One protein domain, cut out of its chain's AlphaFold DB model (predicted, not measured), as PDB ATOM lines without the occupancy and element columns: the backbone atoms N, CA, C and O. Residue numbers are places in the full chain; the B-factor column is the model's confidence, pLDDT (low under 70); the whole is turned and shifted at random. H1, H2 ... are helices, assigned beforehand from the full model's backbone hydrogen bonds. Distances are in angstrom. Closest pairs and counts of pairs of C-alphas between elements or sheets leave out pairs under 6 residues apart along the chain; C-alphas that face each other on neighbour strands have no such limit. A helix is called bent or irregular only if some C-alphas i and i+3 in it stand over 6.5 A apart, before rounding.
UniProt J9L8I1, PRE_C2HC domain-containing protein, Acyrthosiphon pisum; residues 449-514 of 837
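Overview. This is residues 449 to 514 of the 837 residues of the protein "PRE_C2HC domain-containing protein" of Acyrthosiphon pisum (UniProt J9L8I1). Four short helices, H2, H5, H4 and H3, make a ring round the middle of a small rounded body, with H3 opposite H5 and H2 opposite H4; the ring is loosely closed, since H2 and H3 come close without clearly touching. H1 covers one side of the ring, and the long link of residues 463 to 475 covers the other. The printed part has 66 residues with five named helices, H1 to H5 in order along the chain, and no named strand, and its class is all helix. It is compact, with a radius of gyration of the C-alphas of 10.7 A, and the C-alphas span 30 by 23 by 21 A.

Along the chain. H5, the longest helix, holds residues 502 to 513 and measures 18.0 A, from C-alpha 502 at (37.938, 11.040, -7.461) to C-alpha 513 at (50.915, -0.026, -1.731). It is irregular: C-alphas 503 and 506 are 8.4 A apart. H4, residues 491 to 499, is 12.3 A long, and H3, residues 476 to 484, is 12.4 A long. H2 has four residues, 459 to 462, and is 6.4 A long; it is neither bent nor irregular, but only just. H1, residues 449 to 455, is 9.8 A long and begins at C-alpha 449 at (34.782, 3.728, 0.823).

Arrangement. H5 and H4 touch only at the corner by their link, about perpendicular at 74 degrees, through residues 503 to 506 of H5; the closest C-alphas are those of Phe 498 and Leu 506, 5.4 A apart. H5 also touches H2, with residues 509 to 513 alone, and the closest C-alphas are those of Glu 459 and Leu 509, at 6.1 A. H4 touches H3, and the closest C-alphas, of Trp 478 and Ala 491, are 4.6 A apart; the two are only just about perpendicular, at 72 degrees. H2 and H3 are close but not clearly touching, with the C-alphas of Val 462 and Ile 477 closest at 6.9 A. H1 touches no helix: it is near H3, with Val 454 and Leu 484 closest at 7.1 A between C-alphas, and near H5, with Leu 452 and Leu 505 closest at 7.4 A. H1 and H2 meet only through their link. H1 and H4, H2 and H4, and H3 and H5 are apart. In H1, H3 and H4 every O i to N i+4 pair is within hydrogen-bond range, in H5 6 of 8 are, and H2 is too short for such a pair.

Size, cuts and confidence. The C-alphas of Gly 487 and Gly 514, 30.0 A apart, are the two farthest apart. The printed part has no cut. The link from H2 to H3, 13 residues, is long. The mean pLDDT of the printed part is 79.7, and the model's confidence is low, under 70, at residues 465 to 468 and residue 514.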
ATOM      1  N   ASP A 449      34.371   4.690  -0.210       79.62
ATOM      2  CA  ASP A 449      34.782   3.728   0.823       79.62
ATOM      3  C   ASP A 449      34.329   2.299   0.486       79.62
ATOM      4  O   ASP A 449      35.062   1.346   0.720       79.62
ATOM      5  N   GLN A 450      33.155   2.138  -0.139       81.00
ATOM      6  CA  GLN A 450      32.686   0.839  -0.641       81.00
ATOM      7  C   GLN A 450      33.529   0.327  -1.819       81.00
ATOM      8  O   GLN A 450      33.653  -0.882  -1.987       81.00
ATOM      9  N   ILE A 451      34.125   1.222  -2.616       81.94
ATOM     10  CA  ILE A 451      35.065   0.849  -3.684       81.94
ATOM     11  C   ILE A 451      36.414   0.428  -3.075       81.94
ATOM     12  O   ILE A 451      36.977  -0.580  -3.496       81.94
ATOM     13  N   LEU A 452      36.904   1.140  -2.054       82.06
ATOM     14  CA  LEU A 452      38.133   0.780  -1.332       82.06
ATOM     15  C   LEU A 452      37.998  -0.546  -0.566       82.06
ATOM     16  O   LEU A 452      38.901  -1.373  -0.636       82.06
ATOM     17  N   ALA A 453      36.868  -0.786   0.102       83.75
ATOM     18  CA  ALA A 453      36.619  -2.012   0.866       83.75
ATOM     19  C   ALA A 453      36.546  -3.283  -0.006       83.75
ATOM     20  O   ALA A 453      36.796  -4.378   0.483       83.75
ATOM     21  N   VAL A 454      36.222  -3.153  -1.299       84.12
ATOM     22  CA  VAL A 454      36.269  -4.268  -2.267       84.12
ATOM     23  C   VAL A 454      37.694  -4.538  -2.776       84.12
ATOM     24  O   VAL A 454      37.982  -5.639  -3.238       84.12
ATOM     25  N   LEU A 455      38.594  -3.557  -2.664       80.69
ATOM     26  CA  LEU A 455      40.002  -3.652  -3.067       80.69
ATOM     27  C   LEU A 455      40.955  -3.998  -1.916       80.69
ATOM     28  O   LEU A 455      42.150  -4.172  -2.149       80.69
ATOM     29  N   GLU A 456      40.446  -4.104  -0.689       78.88
ATOM     30  CA  GLU A 456      41.246  -4.353   0.508       78.88
ATOM     31  C   GLU A 456      41.902  -5.746   0.478       78.88
ATOM     32  O   GLU A 456      41.228  -6.771   0.376       78.88
ATOM     33  N   GLY A 457      43.237  -5.778   0.530       72.19
ATOM     34  CA  GLY A 457      44.046  -6.990   0.366       72.19
ATOM     35  C   GLY A 457      44.354  -7.373  -1.089       72.19
ATOM     36  O   GLY A 457      45.008  -8.389  -1.317       72.19
ATOM     37  N   ASN A 458      43.906  -6.586  -2.074       78.50
ATOM     38  CA  ASN A 458      44.201  -6.761  -3.503       78.50
ATOM     39  C   ASN A 458      44.598  -5.438  -4.188       78.50
ATOM     40  O   ASN A 458      44.491  -5.313  -5.409       78.50
ATOM     41  N   GLU A 459      45.079  -4.443  -3.443       81.81
ATOM     42  CA  GLU A 459      45.310  -3.074  -3.925       81.81
ATOM     43  C   GLU A 459      46.264  -2.998  -5.138       81.81
ATOM     44  O   GLU A 459      46.045  -2.207  -6.056       81.81
ATOM     45  N   MET A 460      47.271  -3.880  -5.202       76.31
ATOM     46  CA  MET A 460      48.202  -3.988  -6.339       76.31
ATOM     47  C   MET A 460      47.537  -4.437  -7.651       76.31
ATOM     48  O   MET A 460      48.061  -4.163  -8.729       76.31
ATOM     49  N   SER A 461      46.378  -5.106  -7.596       80.81
ATOM     50  CA  SER A 461      45.711  -5.680  -8.777       80.81
ATOM     51  C   SER A 461      45.249  -4.636  -9.801       80.81
ATOM     52  O   SER A 461      45.018  -4.986 -10.959       80.81
ATOM     53  N   VAL A 462      45.143  -3.368  -9.397       82.06
ATOM     54  CA  VAL A 462      44.647  -2.240 -10.201       82.06
ATOM     55  C   VAL A 462      45.738  -1.635 -11.104       82.06
ATOM     56  O   VAL A 462      45.437  -0.983 -12.109       82.06
ATOM     57  N   PHE A 463      47.012  -1.874 -10.786       83.38
ATOM     58  CA  PHE A 463      48.166  -1.323 -11.499       83.38
ATOM     59  C   PHE A 463      48.730  -2.317 -12.533       83.38
ATOM     60  O   PHE A 463      48.568  -3.528 -12.397       83.38
ATOM     61  N   GLU A 464      49.357  -1.815 -13.602       76.12
ATOM     62  CA  GLU A 464      50.040  -2.636 -14.617       76.12
ATOM     63  C   GLU A 464      51.351  -3.199 -14.054       76.12
ATOM     64  O   GLU A 464      51.612  -4.394 -14.171       76.12
ATOM     65  N   ASN A 465      52.128  -2.332 -13.395       68.81
ATOM     66  CA  ASN A 465      53.475  -2.584 -12.883       68.81
ATOM     67  C   ASN A 465      53.638  -1.948 -11.483       68.81
ATOM     68  O   ASN A 465      52.863  -1.071 -11.102       68.81
ATOM     69  N   GLU A 466      54.745  -2.250 -10.797       65.12
ATOM     70  CA  GLU A 466      55.222  -1.596  -9.554       65.12
ATOM     71  C   GLU A 466      55.596  -0.096  -9.716       65.12
ATOM     72  O   GLU A 466      56.259   0.492  -8.870       65.12
ATOM     73  N   THR A 467      55.176   0.555 -10.804       63.53
ATOM     74  CA  THR A 467      55.431   1.975 -11.113       63.53
ATOM     75  C   THR A 467      54.187   2.861 -10.949       63.53
ATOM     76  O   THR A 467      54.127   3.956 -11.503       63.53
ATOM     77  N   GLY A 468      53.145   2.375 -10.262       66.94
ATOM     78  CA  GLY A 468      51.917   3.140  -9.986       66.94
ATOM     79  C   GLY A 468      51.027   3.425 -11.206       66.94
ATOM     80  O   GLY A 468      50.055   4.173 -11.106       66.94
ATOM     81  N   LYS A 469      51.318   2.835 -12.374       78.44
ATOM     82  CA  LYS A 469      50.533   3.036 -13.602       78.44
ATOM     83  C   LYS A 469      49.265   2.179 -13.590       78.44
ATOM     84  O   LYS A 469      49.354   0.960 -13.520       78.44
ATOM     85  N   LEU A 470      48.089   2.804 -13.667       83.31
ATOM     86  CA  LEU A 470      46.788   2.115 -13.705       83.31
ATOM     87  C   LEU A 470      46.616   1.241 -14.958       83.31
ATOM     88  O   LEU A 470      46.928   1.682 -16.066       83.31
ATOM     89  N   LYS A 471      46.013   0.056 -14.795       82.75
ATOM     90  CA  LYS A 471      45.576  -0.803 -15.909       82.75
ATOM     91  C   LYS A 471      44.583  -0.087 -16.814       82.75
ATOM     92  O   LYS A 471      43.598   0.478 -16.339       82.75
ATOM     93  N   ARG A 472      44.804  -0.176 -18.132       79.62
ATOM     94  CA  ARG A 472      43.901   0.361 -19.171       79.62
ATOM     95  C   ARG A 472      42.437  -0.031 -18.932       79.62
ATOM     96  O   ARG A 472      42.150  -1.123 -18.445       79.62
ATOM     97  N   SER A 473      41.518   0.822 -19.387       77.62
ATOM     98  CA  SER A 473      40.052   0.687 -19.261       77.62
ATOM     99  C   SER A 473      39.458  -0.665 -19.662       77.62
ATOM    100  O   SER A 473      38.371  -1.006 -19.211       77.62
ATOM    101  N   ASN A 474      40.143  -1.408 -20.534       76.50
ATOM    102  CA  ASN A 474      39.654  -2.653 -21.125       76.50
ATOM    103  C   ASN A 474      40.172  -3.904 -20.384       76.50
ATOM    104  O   ASN A 474      39.984  -5.014 -20.873       76.50
ATOM    105  N   ASN A 475      40.879  -3.739 -19.260       86.75
ATOM    106  CA  ASN A 475      41.354  -4.858 -18.449       86.75
ATOM    107  C   ASN A 475      40.223  -5.453 -17.596       86.75
ATOM    108  O   ASN A 475      39.401  -4.719 -17.046       86.75
ATOM    109  N   GLU A 476      40.231  -6.777 -17.454       84.06
ATOM    110  CA  GLU A 476      39.186  -7.566 -16.787       84.06
ATOM    111  C   GLU A 476      38.946  -7.145 -15.327       84.06
ATOM    112  O   GLU A 476      37.795  -7.135 -14.896       84.06
ATOM    113  N   ILE A 477      39.973  -6.631 -14.629       84.50
ATOM    114  CA  ILE A 477      39.859  -6.133 -13.245       84.50
ATOM    115  C   ILE A 477      38.736  -5.099 -13.058       84.50
ATOM    116  O   ILE A 477      38.091  -5.054 -12.014       84.50
ATOM    117  N   TRP A 478      38.461  -4.267 -14.067       85.25
ATOM    118  CA  TRP A 478      37.400  -3.263 -13.978       85.25
ATOM    119  C   TRP A 478      36.005  -3.899 -14.045       85.25
ATOM    120  O   TRP A 478      35.083  -3.418 -13.386       85.25
ATOM    121  N   THR A 479      35.869  -4.997 -14.793       85.25
ATOM    122  CA  THR A 479      34.659  -5.826 -14.881       85.25
ATOM    123  C   THR A 479      34.455  -6.633 -13.600       85.25
ATOM    124  O   THR A 479      33.340  -6.686 -13.083       85.25
ATOM    125  N   ASP A 480      35.526  -7.192 -13.030       84.50
ATOM    126  CA  ASP A 480      35.478  -7.906 -11.749       84.50
ATOM    127  C   ASP A 480      35.008  -6.982 -10.615       84.50
ATOM    128  O   ASP A 480      34.137  -7.346  -9.823       84.50
ATOM    129  N   LEU A 481      35.505  -5.740 -10.582       83.56
ATOM    130  CA  LEU A 481      35.052  -4.720  -9.631       83.56
ATOM    131  C   LEU A 481      33.586  -4.308  -9.854       83.56
ATOM    132  O   LEU A 481      32.872  -4.086  -8.877       83.56
ATOM    133  N   GLU A 482      33.097  -4.250 -11.097       86.94
ATOM    134  CA  GLU A 482      31.668  -4.039 -11.390       86.94
ATOM    135  C   GLU A 482      30.798  -5.196 -10.857       86.94
ATOM    136  O   GLU A 482      29.751  -4.952 -10.245       86.94
ATOM    137  N   ILE A 483      31.250  -6.446 -11.009       86.44
ATOM    138  CA  ILE A 483      30.571  -7.642 -10.486       86.44
ATOM    139  C   ILE A 483      30.552  -7.631  -8.949       86.44
ATOM    140  O   ILE A 483      29.489  -7.806  -8.344       86.44
ATOM    141  N   LEU A 484      31.691  -7.363  -8.301       84.06
ATOM    142  CA  LEU A 484      31.813  -7.298  -6.838       84.06
ATOM    143  C   LEU A 484      30.974  -6.156  -6.235       84.06
ATOM    144  O   LEU A 484      30.328  -6.333  -5.199       84.06
ATOM    145  N   LEU A 485      30.882  -5.015  -6.929       83.81
ATOM    146  CA  LEU A 485      29.994  -3.892  -6.590       83.81
ATOM    147  C   LEU A 485      28.533  -4.103  -7.044       83.81
ATOM    148  O   LEU A 485      27.707  -3.187  -6.950       83.81
ATOM    149  N   LYS A 486      28.185  -5.325  -7.470       81.50
ATOM    150  CA  LYS A 486      26.827  -5.793  -7.801       81.50
ATOM    151  C   LYS A 486      26.154  -4.974  -8.910       81.50
ATOM    152  O   LYS A 486      24.963  -4.678  -8.820       81.50
ATOM    153  N   GLY A 487      26.922  -4.559  -9.922       75.75
ATOM    154  CA  GLY A 487      26.433  -3.803 -11.083       75.75
ATOM    155  C   GLY A 487      25.954  -2.377 -10.775       75.75
ATOM    156  O   GLY A 487      25.310  -1.748 -11.610       75.75
ATOM    157  N   LYS A 488      26.232  -1.842  -9.577       79.81
ATOM    158  CA  LYS A 488      25.799  -0.486  -9.179       79.81
ATOM    159  C   LYS A 488      26.597   0.644  -9.841       79.81
ATOM    160  O   LYS A 488      26.176   1.801  -9.794       79.81
ATOM    161  N   ILE A 489      27.759   0.328 -10.402       82.94
ATOM    162  CA  ILE A 489      28.667   1.248 -11.087       82.94
ATOM    163  C   ILE A 489      29.433   0.456 -12.150       82.94
ATOM    164  O   ILE A 489      29.925  -0.630 -11.861       82.94
ATOM    165  N   THR A 490      29.512   0.988 -13.371       83.62
ATOM    166  CA  THR A 490      30.071   0.252 -14.514       83.62
ATOM    167  C   THR A 490      31.593   0.337 -14.589       83.62
ATOM    168  O   THR A 490      32.168   1.371 -14.237       83.62
ATOM    169  N   ALA A 491      32.246  -0.696 -15.122       83.31
ATOM    170  CA  ALA A 491      33.697  -0.816 -15.266       83.31
ATOM    171  C   ALA A 491      34.383   0.447 -15.841       83.31
ATOM    172  O   ALA A 491      35.329   0.942 -15.217       83.31
ATOM    173  N   PRO A 492      33.889   1.092 -16.928       82.31
ATOM    174  CA  PRO A 492      34.480   2.338 -17.426       82.31
ATOM    175  C   PRO A 492      34.345   3.510 -16.444       82.31
ATOM    176  O   PRO A 492      35.200   4.391 -16.403       82.31
ATOM    177  N   THR A 493      33.283   3.528 -15.631       80.50
ATOM    178  CA  THR A 493      33.048   4.553 -14.602       80.50
ATOM    179  C   THR A 493      33.961   4.342 -13.391       80.50
ATOM    180  O   THR A 493      34.442   5.323 -12.824       80.50
ATOM    181  N   ILE A 494      34.248   3.086 -13.025       82.94
ATOM    182  CA  ILE A 494      35.240   2.738 -11.997       82.94
ATOM    183  C   ILE A 494      36.630   3.210 -12.457       82.94
ATOM    184  O   ILE A 494      37.238   4.039 -11.779       82.94
ATOM    185  N   TYR A 495      37.075   2.801 -13.654       85.56
ATOM    186  CA  TYR A 495      38.343   3.249 -14.252       85.56
ATOM    187  C   TYR A 495      38.463   4.783 -14.292       85.56
ATOM    188  O   TYR A 495      39.464   5.347 -13.850       85.56
ATOM    189  N   LEU A 496      37.420   5.489 -14.749       80.44
ATOM    190  CA  LEU A 496      37.402   6.957 -14.803       80.44
ATOM    191  C   LEU A 496      37.426   7.638 -13.426       80.44
ATOM    192  O   LEU A 496      37.829   8.801 -13.347       80.44
ATOM    193  N   ASN A 497      37.002   6.961 -12.356       84.19
ATOM    194  CA  ASN A 497      37.117   7.486 -10.997       84.19
ATOM    195  C   ASN A 497      38.553   7.374 -10.467       84.19
ATOM    196  O   ASN A 497      39.044   8.356  -9.910       84.19
ATOM    197  N   PHE A 498      39.248   6.259 -10.716       83.12
ATOM    198  CA  PHE A 498      40.669   6.111 -10.374       83.12
ATOM    199  C   PHE A 498      41.568   7.016 -11.222       83.12
ATOM    200  O   PHE A 498      42.344   7.790 -10.667       83.12
ATOM    201  N   LEU A 499      41.397   7.023 -12.551       81.06
ATOM    202  CA  LEU A 499      42.185   7.852 -13.476       81.06
ATOM    203  C   LEU A 499      42.081   9.361 -13.180       81.06
ATOM    204  O   LEU A 499      42.992  10.119 -13.492       81.06
ATOM    205  N   LYS A 500      40.966   9.809 -12.587       78.31
ATOM    206  CA  LYS A 500      40.739  11.211 -12.191       78.31
ATOM    207  C   LYS A 500      40.844  11.441 -10.678       78.31
ATOM    208  O   LYS A 500      40.360  12.465 -10.202       78.31
ATOM    209  N   ASN A 501      41.415  10.483  -9.937       78.19
ATOM    210  CA  ASN A 501      41.611  10.497  -8.483       78.19
ATOM    211  C   ASN A 501      40.391  11.009  -7.682       78.19
ATOM    212  O   ASN A 501      40.491  11.786  -6.728       78.19
ATOM    213  N   ARG A 502      39.185  10.614  -8.105       72.38
ATOM    214  CA  ARG A 502      37.938  11.040  -7.461       72.38
ATOM    215  C   ARG A 502      37.819  10.379  -6.094       72.38
ATOM    216  O   ARG A 502      38.090   9.193  -5.965       72.38
ATOM    217  N   GLY A 503      37.427  11.150  -5.082       72.31
ATOM    218  CA  GLY A 503      37.379  10.660  -3.700       72.31
ATOM    219  C   GLY A 503      38.755  10.349  -3.097       72.31
ATOM    220  O   GLY A 503      38.810   9.610  -2.125       72.31
ATOM    221  N   ASN A 504      39.850  10.874  -3.671       78.00
ATOM    222  CA  ASN A 504      41.238  10.567  -3.286       78.00
ATOM    223  C   ASN A 504      41.629   9.078  -3.458       78.00
ATOM    224  O   ASN A 504      42.651   8.637  -2.934       78.00
ATOM    225  N   LEU A 505      40.822   8.307  -4.205       79.62
ATOM    226  CA  LEU A 505      40.945   6.858  -4.381       79.62
ATOM    227  C   LEU A 505      42.337   6.398  -4.839       79.62
ATOM    228  O   LEU A 505      42.827   5.381  -4.358       79.62
ATOM    229  N   LEU A 506      42.961   7.118  -5.778       79.62
ATOM    230  CA  LEU A 506      44.256   6.722  -6.335       79.62
ATOM    231  C   LEU A 506      45.367   6.911  -5.300       79.62
ATOM    232  O   LEU A 506      46.145   5.994  -5.067       79.62
ATOM    233  N   ASN A 507      45.381   8.065  -4.628       78.94
ATOM    234  CA  ASN A 507      46.371   8.370  -3.596       78.94
ATOM    235  C   ASN A 507      46.289   7.380  -2.426       78.94
ATOM    236  O   ASN A 507      47.322   6.902  -1.975       78.94
ATOM    237  N   ILE A 508      45.078   7.023  -1.980       81.12
ATOM    238  CA  ILE A 508      44.874   6.065  -0.879       81.12
ATOM    239  C   ILE A 508      45.394   4.666  -1.255       81.12
ATOM    240  O   ILE A 508      46.013   4.003  -0.424       81.12
ATOM    241  N   LEU A 509      45.198   4.215  -2.503       78.88
ATOM    242  CA  LEU A 509      45.794   2.956  -2.970       78.88
ATOM    243  C   LEU A 509      47.321   3.041  -3.081       78.88
ATOM    244  O   LEU A 509      47.998   2.090  -2.703       78.88
ATOM    245  N   MET A 510      47.874   4.150  -3.581       77.31
ATOM    246  CA  MET A 510      49.328   4.324  -3.710       77.31
ATOM    247  C   MET A 510      50.024   4.415  -2.343       77.31
ATOM    248  O   MET A 510      51.074   3.808  -2.158       77.31
ATOM    249  N   GLU A 511      49.396   5.055  -1.352       80.12
ATOM    250  CA  GLU A 511      49.846   5.069   0.046       80.12
ATOM    251  C   GLU A 511      49.798   3.663   0.669       80.12
ATOM    252  O   GLU A 511      50.797   3.206   1.224       80.12
ATOM    253  N   LYS A 512      48.691   2.922   0.493       77.31
ATOM    254  CA  LYS A 512      48.570   1.520   0.940       77.31
ATOM    255  C   LYS A 512      49.567   0.559   0.274       77.31
ATOM    256  O   LYS A 512      49.908  -0.456   0.876       77.31
ATOM    257  N   THR A 513      50.004   0.841  -0.953       73.62
ATOM    258  CA  THR A 513      50.915  -0.026  -1.731       73.62
ATOM    259  C   THR A 513      52.377   0.429  -1.711       73.62
ATOM    260  O   THR A 513      53.243  -0.303  -2.185       73.62
ATOM    261  N   GLY A 514      52.679   1.605  -1.149       68.88
ATOM    262  CA  GLY A 514      54.033   2.168  -1.096       68.88
ATOM    263  C   GLY A 514      54.576   2.657  -2.446       68.88
ATOM    264  O   GLY A 514      55.789   2.803  -2.595       68.88
TER     265      GLY A 514